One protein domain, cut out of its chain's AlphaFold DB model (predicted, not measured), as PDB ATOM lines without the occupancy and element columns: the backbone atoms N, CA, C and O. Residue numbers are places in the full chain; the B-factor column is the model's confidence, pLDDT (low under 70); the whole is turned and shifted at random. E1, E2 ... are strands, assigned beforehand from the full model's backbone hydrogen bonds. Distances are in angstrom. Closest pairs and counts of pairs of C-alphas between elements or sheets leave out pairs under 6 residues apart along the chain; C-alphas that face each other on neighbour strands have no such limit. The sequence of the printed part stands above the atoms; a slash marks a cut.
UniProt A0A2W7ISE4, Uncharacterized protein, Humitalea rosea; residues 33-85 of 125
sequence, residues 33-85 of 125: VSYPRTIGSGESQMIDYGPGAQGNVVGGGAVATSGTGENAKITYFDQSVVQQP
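What this domain is: This is residues 33 to 85 of the 125 residues of an uncharacterized protein of Humitalea rosea (UniProt A0A2W7ISE4). What shape is this? With little regular structure, it is two small strand hairpins, E1 with E2 and E3 with E4, toward opposite ends of the longest axis, with the loop of residues 49 to 62 between them. What is named? The 53 printed residues have four named strands, E1 to E4, holding 14 residues, all strand by class; each sheet is one antiparallel pair. How compact? It is only just loose, close to compact, with a radius of gyration of the C-alphas of 12.4 A and spans of 37 by 26 by 19 A.

How they stand to each other: How do strands pair? E1, residues 37 to 39, and E2, residues 46 to 48, form an antiparallel hairpin at 133 degrees, with N 37 and O 48 within hydrogen-bond range at 2.9 A. E3, residues 63 to 66, and E4, residues 73 to 76, form another at 155 degrees, with N 64 and O 75 at 2.8 A. Do the hairpins touch? E1 and E2 are apart from E3 and E4, with no C-alphas within 8 A.

Where its parts are: Where does E1 begin? C-alpha 37 is at (57.769, 76.046, 66.514); E1 spans 6.3 A and E2 6.2 A. Where does E4 end? C-alpha 76 is at (64.565, 73.519, 52.162); E3 spans 9.9 A and E4 10.1 A.

The domain as a whole: How large? The farthest C-alphas, Gly 42 and Pro 85, are 37.9 A apart; the printed part has no cut, and E2 to E3 is a long link. Where is confidence low? Residues 33 to 36, 51 to 60, 70 to 72 and 81 to 85 are under 70.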
ATOM      1  N   VAL A  33      67.437  77.275  66.638       65.19
ATOM      2  CA  VAL A  33      66.018  77.605  66.685       65.19
ATOM      3  C   VAL A  33      65.425  77.179  65.349       65.19
ATOM      4  O   VAL A  33      65.570  77.865  64.342       65.19
ATOM      5  N   SER A  34      64.806  75.999  65.343       64.75
ATOM      6  CA  SER A  34      64.118  75.458  64.181       64.75
ATOM      7  C   SER A  34      62.699  76.004  64.152       64.75
ATOM      8  O   SER A  34      61.979  75.948  65.150       64.75
ATOM      9  N   TYR A  35      62.308  76.524  62.997       69.75
ATOM     10  CA  TYR A  35      60.966  77.014  62.716       69.75
ATOM     11  C   TYR A  35      60.266  76.075  61.715       69.75
ATOM     12  O   TYR A  35      60.959  75.459  60.902       69.75
ATOM     13  N   PRO A  36      58.923  75.971  61.733       67.31
ATOM     14  CA  PRO A  36      58.020  76.570  62.715       67.31
ATOM     15  C   PRO A  36      58.104  75.870  64.077       67.31
ATOM     16  O   PRO A  36      58.396  74.676  64.159       67.31
ATOM     17  N   ARG A  37      57.822  76.603  65.156       70.56
ATOM     18  CA  ARG A  37      57.769  76.046  66.514       70.56
ATOM     19  C   ARG A  37      56.555  76.545  67.275       70.56
ATOM     20  O   ARG A  37      56.111  77.671  67.084       70.56
ATOM     21  N   THR A  38      56.063  75.721  68.189       79.88
ATOM     22  CA  THR A  38      55.015  76.145  69.120       79.88
ATOM     23  C   THR A  38      55.659  76.911  70.272       79.88
ATOM     24  O   THR A  38      56.578  76.407  70.918       79.88
ATOM     25  N   ILE A  39      55.191  78.128  70.516       86.19
ATOM     26  CA  ILE A  39      55.542  78.964  71.663       86.19
ATOM     27  C   ILE A  39      54.307  79.182  72.542       86.19
ATOM     28  O   ILE A  39      53.173  79.124  72.071       86.19
ATOM     29  N   GLY A  40      54.529  79.445  73.828       82.62
ATOM     30  CA  GLY A  40      53.452  79.540  74.816       82.62
ATOM     31  C   GLY A  40      52.949  78.172  75.290       82.62
ATOM     32  O   GLY A  40      53.435  77.125  74.867       82.62
ATOM     33  N   SER A  41      52.005  78.172  76.229       83.19
ATOM     34  CA  SER A  41      51.429  76.954  76.808       83.19
ATOM     35  C   SER A  41      49.945  77.137  77.127       83.19
ATOM     36  O   SER A  41      49.455  78.260  77.264       83.19
ATOM     37  N   GLY A  42      49.217  76.020  77.217       82.75
ATOM     38  CA  GLY A  42      47.781  76.022  77.489       82.75
ATOM     39  C   GLY A  42      46.987  76.660  76.351       82.75
ATOM     40  O   GLY A  42      47.114  76.246  75.201       82.75
ATOM     41  N   GLU A  43      46.182  77.659  76.687       80.88
ATOM     42  CA  GLU A  43      45.295  78.375  75.761       80.88
ATOM     43  C   GLU A  43      46.038  79.435  74.932       80.88
ATOM     44  O   GLU A  43      45.574  79.829  73.868       80.88
ATOM     45  N   SER A  44      47.225  79.849  75.381       75.69
ATOM     46  CA  SER A  44      48.059  80.858  74.718       75.69
ATOM     47  C   SER A  44      49.147  80.226  73.848       75.69
ATOM     48  O   SER A  44      50.267  80.736  73.780       75.69
ATOM     49  N   GLN A  45      48.854  79.083  73.223       74.94
ATOM     50  CA  GLN A  45      49.766  78.454  72.270       74.94
ATOM     51  C   GLN A  45      49.713  79.183  70.925       74.94
ATOM     52  O   GLN A  45      48.645  79.398  70.356       74.94
ATOM     53  N   MET A  46      50.883  79.546  70.410       70.50
ATOM     54  CA  MET A  46      51.071  80.214  69.125       70.50
ATOM     55  C   MET A  46      52.142  79.473  68.329       70.50
ATOM     56  O   MET A  46      53.119  78.994  68.895       70.50
ATOM     57  N   ILE A  47      51.980  79.392  67.009       73.25
ATOM     58  CA  ILE A  47      53.037  78.901  66.122       73.25
ATOM     59  C   ILE A  47      53.883  80.096  65.678       73.25
ATOM     60  O   ILE A  47      53.396  80.991  64.990       73.25
ATOM     61  N   ASP A  48      55.144  80.104  66.090       76.38
ATOM     62  CA  ASP A  48      56.167  81.036  65.632       76.38
ATOM     63  C   ASP A  48      56.817  80.454  64.371       76.38
ATOM     64  O   ASP A  48      57.393  79.362  64.403       76.38
ATOM     65  N   TYR A  49      56.692  81.165  63.252       71.19
ATOM     66  CA  TYR A  49      57.252  80.777  61.953       71.19
ATOM     67  C   TYR A  49      58.645  81.377  61.705       71.19
ATOM     68  O   TYR A  49      59.268  81.085  60.682       71.19
ATOM     69  N   GLY A  50      59.159  82.188  62.635       73.25
ATOM     70  CA  GLY A  50      60.447  82.856  62.494       73.25
ATOM     71  C   GLY A  50      60.441  83.987  61.456       73.25
ATOM     72  O   GLY A  50      59.387  84.395  60.970       73.25
ATOM     73  N   PRO A  51      61.623  84.522  61.100       67.31
ATOM     74  CA  PRO A  51      61.762  85.668  60.194       67.31
ATOM     75  C   PRO A  51      61.565  85.323  58.704       67.31
ATOM     76  O   PRO A  51      61.891  86.138  57.840       67.31
ATOM     77  N   GLY A  52      61.103  84.110  58.384       58.84
ATOM     78  CA  GLY A  52      60.953  83.645  57.009       58.84
ATOM     79  C   GLY A  52      59.757  84.248  56.270       58.84
ATOM     80  O   GLY A  52      58.935  84.952  56.855       58.84
ATOM     81  N   ALA A  53      59.659  83.987  54.960       51.69
ATOM     82  CA  ALA A  53      58.554  84.511  54.161       51.69
ATOM     83  C   ALA A  53      57.209  83.973  54.681       51.69
ATOM     84  O   ALA A  53      57.032  82.768  54.860       51.69
ATOM     85  N   GLN A  54      56.270  84.885  54.929       49.44
ATOM     86  CA  GLN A  54      54.933  84.570  55.423       49.44
ATOM     87  C   GLN A  54      54.050  84.186  54.224       49.44
ATOM     88  O   GLN A  54      53.802  85.008  53.346       49.44
ATOM     89  N   GLY A  55      53.631  82.919  54.149       53.97
ATOM     90  CA  GLY A  55      52.835  82.360  53.050       53.97
ATOM     91  C   GLY A  55      52.604  80.852  53.208       53.97
ATOM     92  O   GLY A  55      53.011  80.261  54.207       53.97
ATOM     93  N   ASN A  56      51.961  80.211  52.225       46.38
ATOM     94  CA  ASN A  56      51.718  78.760  52.224       46.38
ATOM     95  C   ASN A  56      53.023  77.976  51.996       46.38
ATOM     96  O   ASN A  56      53.355  77.577  50.880       46.38
ATOM     97  N   VAL A  57      53.764  77.747  53.075       53.56
ATOM     98  CA  VAL A  57      54.922  76.854  53.122       53.56
ATOM     99  C   VAL A  57      54.392  75.422  53.254       53.56
ATOM    100  O   VAL A  57      54.133  74.928  54.349       53.56
ATOM    101  N   VAL A  58      54.135  74.766  52.118       55.84
ATOM    102  CA  VAL A  58      53.679  73.368  52.090       55.84
ATOM    103  C   VAL A  58      54.894  72.448  52.233       55.84
ATOM    104  O   VAL A  58      55.626  72.216  51.271       55.84
ATOM    105  N   GLY A  59      55.103  71.939  53.448       58.12
ATOM    106  CA  GLY A  59      56.175  70.999  53.791       58.12
ATOM    107  C   GLY A  59      56.788  71.346  55.145       58.12
ATOM    108  O   GLY A  59      57.401  72.394  55.299       58.12
ATOM    109  N   GLY A  60      56.629  70.482  56.151       62.88
ATOM    110  CA  GLY A  60      57.120  70.707  57.524       62.88
ATOM    111  C   GLY A  60      58.639  70.552  57.705       62.88
ATOM    112  O   GLY A  60      59.086  70.140  58.771       62.88
ATOM    113  N   GLY A  61      59.424  70.789  56.652       70.50
ATOM    114  CA  GLY A  61      60.870  70.580  56.630       70.50
ATOM    115  C   GLY A  61      61.664  71.771  57.154       70.50
ATOM    116  O   GLY A  61      61.209  72.910  57.096       70.50
ATOM    117  N   ALA A  62      62.894  71.512  57.603       71.06
ATOM    118  CA  ALA A  62      63.834  72.573  57.943       71.06
ATOM    119  C   ALA A  62      64.151  73.427  56.704       71.06
ATOM    120  O   ALA A  62      64.458  72.899  55.625       71.06
ATOM    121  N   VAL A  63      64.127  74.747  56.880       74.06
ATOM    122  CA  VAL A  63      64.402  75.728  55.828       74.06
ATOM    123  C   VAL A  63      65.497  76.703  56.236       74.06
ATOM    124  O   VAL A  63      65.633  77.064  57.402       74.06
ATOM    125  N   ALA A  64      66.246  77.173  55.246       78.12
ATOM    126  CA  ALA A  64      67.052  78.376  55.322       78.12
ATOM    127  C   ALA A  64      66.356  79.488  54.537       78.12
ATOM    128  O   ALA A  64      65.977  79.304  53.377       78.12
ATOM    129  N   THR A  65      66.223  80.658  55.153       77.06
ATOM    130  CA  THR A  65      65.761  81.870  54.477       77.06
ATOM    131  C   THR A  65      66.907  82.821  54.207       77.06
ATOM    132  O   THR A  65      67.722  83.099  55.083       77.06
ATOM    133  N   SER A  66      66.956  83.334  52.983       81.12
ATOM    134  CA  SER A  66      67.924  84.339  52.542       81.12
ATOM    135  C   SER A  66      67.196  85.529  51.928       81.12
ATOM    136  O   SER A  66      66.203  85.324  51.236       81.12
ATOM    137  N   GLY A  67      67.708  86.746  52.109       79.19
ATOM    138  CA  GLY A  67      67.048  87.969  51.637       79.19
ATOM    139  C   GLY A  67      65.990  88.492  52.613       79.19
ATOM    140  O   GLY A  67      65.767  87.912  53.673       79.19
ATOM    141  N   THR A  68      65.364  89.619  52.274       74.38
ATOM    142  CA  THR A  68      64.343  90.286  53.097       74.38
ATOM    143  C   THR A  68      63.223  90.855  52.222       74.38
ATOM    144  O   THR A  68      63.423  91.121  51.032       74.38
ATOM    145  N   GLY A  69      62.033  91.031  52.808       73.69
ATOM    146  CA  GLY A  69      60.858  91.565  52.113       73.69
ATOM    147  C   GLY A  69      60.464  90.721  50.898       73.69
ATOM    148  O   GLY A  69      60.407  89.497  50.970       73.69
ATOM    149  N   GLU A  70      60.248  91.388  49.767       66.00
ATOM    150  CA  GLU A  70      59.876  90.786  48.475       66.00
ATOM    151  C   GLU A  70      60.966  89.873  47.887       66.00
ATOM    152  O   GLU A  70      60.688  89.035  47.034       66.00
ATOM    153  N   ASN A  71      62.213  90.020  48.348       68.12
ATOM    154  CA  ASN A  71      63.362  89.247  47.874       68.12
ATOM    155  C   ASN A  71      63.691  88.065  48.797       68.12
ATOM    156  O   ASN A  71      64.754  87.449  48.666       68.12
ATOM    157  N   ALA A  72      62.823  87.767  49.767       69.12
ATOM    158  CA  ALA A  72      63.001  86.626  50.645       69.12
ATOM    159  C   ALA A  72      62.867  85.320  49.848       69.12
ATOM    160  O   ALA A  72      61.863  85.053  49.192       69.12
ATOM    161  N   LYS A  73      63.893  84.478  49.936       71.50
ATOM    162  CA  LYS A  73      63.939  83.149  49.335       71.50
ATOM    163  C   LYS A  73      63.997  82.098  50.433       71.50
ATOM    164  O   LYS A  73      64.863  82.166  51.303       71.50
ATOM    165  N   ILE A  74      63.110  81.112  50.353       74.56
ATOM    166  CA  ILE A  74      63.090  79.928  51.217       74.56
ATOM    167  C   ILE A  74      63.790  78.780  50.481       74.56
ATOM    168  O   ILE A  74      63.462  78.481  49.334       74.56
ATOM    169  N   THR A  75      64.749  78.129  51.138       76.19
ATOM    170  CA  THR A  75      65.426  76.925  50.640       76.19
ATOM    171  C   THR A  75      65.280  75.810  51.666       76.19
ATOM    172  O   THR A  75      65.726  75.960  52.796       76.19
ATOM    173  N   TYR A  76      64.675  74.687  51.286       77.25
ATOM    174  CA  TYR A  76      64.565  73.519  52.162       77.25
ATOM    175  C   TYR A  76      65.858  72.706  52.166       77.25
ATOM    176  O   TYR A  76      66.435  72.459  51.101       77.25
ATOM    177  N   PHE A  77      66.276  72.264  53.355       78.62
ATOM    178  CA  PHE A  77      67.432  71.376  53.520       78.62
ATOM    179  C   PHE A  77      67.151  69.960  53.016       78.62
ATOM    180  O   PHE A  77      68.032  69.321  52.448       78.62
ATOM    181  N   ASP A  78      65.915  69.495  53.187       74.69
ATOM    182  CA  ASP A  78      65.446  68.223  52.659       74.69
ATOM    183  C   ASP A  78      64.427  68.482  51.545       74.69
ATOM    184  O   ASP A  78      63.334  68.991  51.773       74.69
ATOM    185  N   GLN A  79      64.805  68.153  50.311       72.00
ATOM    186  CA  GLN A  79      63.955  68.309  49.129       72.00
ATOM    187  C   GLN A  79      62.873  67.219  49.028       72.00
ATOM    188  O   GLN A  79      61.944  67.362  48.234       72.00
ATOM    189  N   SER A  80      62.970  66.137  49.810       71.50
ATOM    190  CA  SER A  80      62.016  65.020  49.780       71.50
ATOM    191  C   SER A  80      60.694  65.328  50.490       71.50
ATOM    192  O   SER A  80      59.660  64.765  50.137       71.50
ATOM    193  N   VAL A  81      60.710  66.264  51.444       65.62
ATOM    194  CA  VAL A  81      59.523  66.732  52.184       65.62
ATOM    195  C   VAL A  81      58.813  67.906  51.508       65.62
ATOM    196  O   VAL A  81      57.787  68.379  51.998       65.62
ATOM    197  N   VAL A  82      59.357  68.387  50.389       66.44
ATOM    198  CA  VAL A  82      58.812  69.510  49.624       66.44
ATOM    199  C   VAL A  82      57.970  68.978  48.481       66.44
ATOM    200  O   VAL A  82      58.367  68.050  47.772       66.44
ATOM    201  N   GLN A  83      56.827  69.618  48.246       65.00
ATOM    202  CA  GLN A  83      56.094  69.401  47.011       65.00
ATOM    203  C   GLN A  83      56.947  69.880  45.831       65.00
ATOM    204  O   GLN A  83      57.101  71.078  45.591       65.00
ATOM    205  N   GLN A  84      57.508  68.926  45.093       65.62
ATOM    206  CA  GLN A  84      58.305  69.223  43.913       65.62
ATOM    207  C   GLN A  84      57.426  69.893  42.846       65.62
ATOM    208  O   GLN A  84      56.286  69.459  42.623       65.62
ATOM    209  N   PRO A  85      57.923  70.949  42.175       63.81
ATOM    210  CA  PRO A  85      57.204  71.554  41.070       63.81
ATOM    211  C   PRO A  85      56.965  70.507  39.982       63.81
ATOM    212  O   PRO A  85      57.784  69.617  39.741       63.81
TER     213      PRO A  85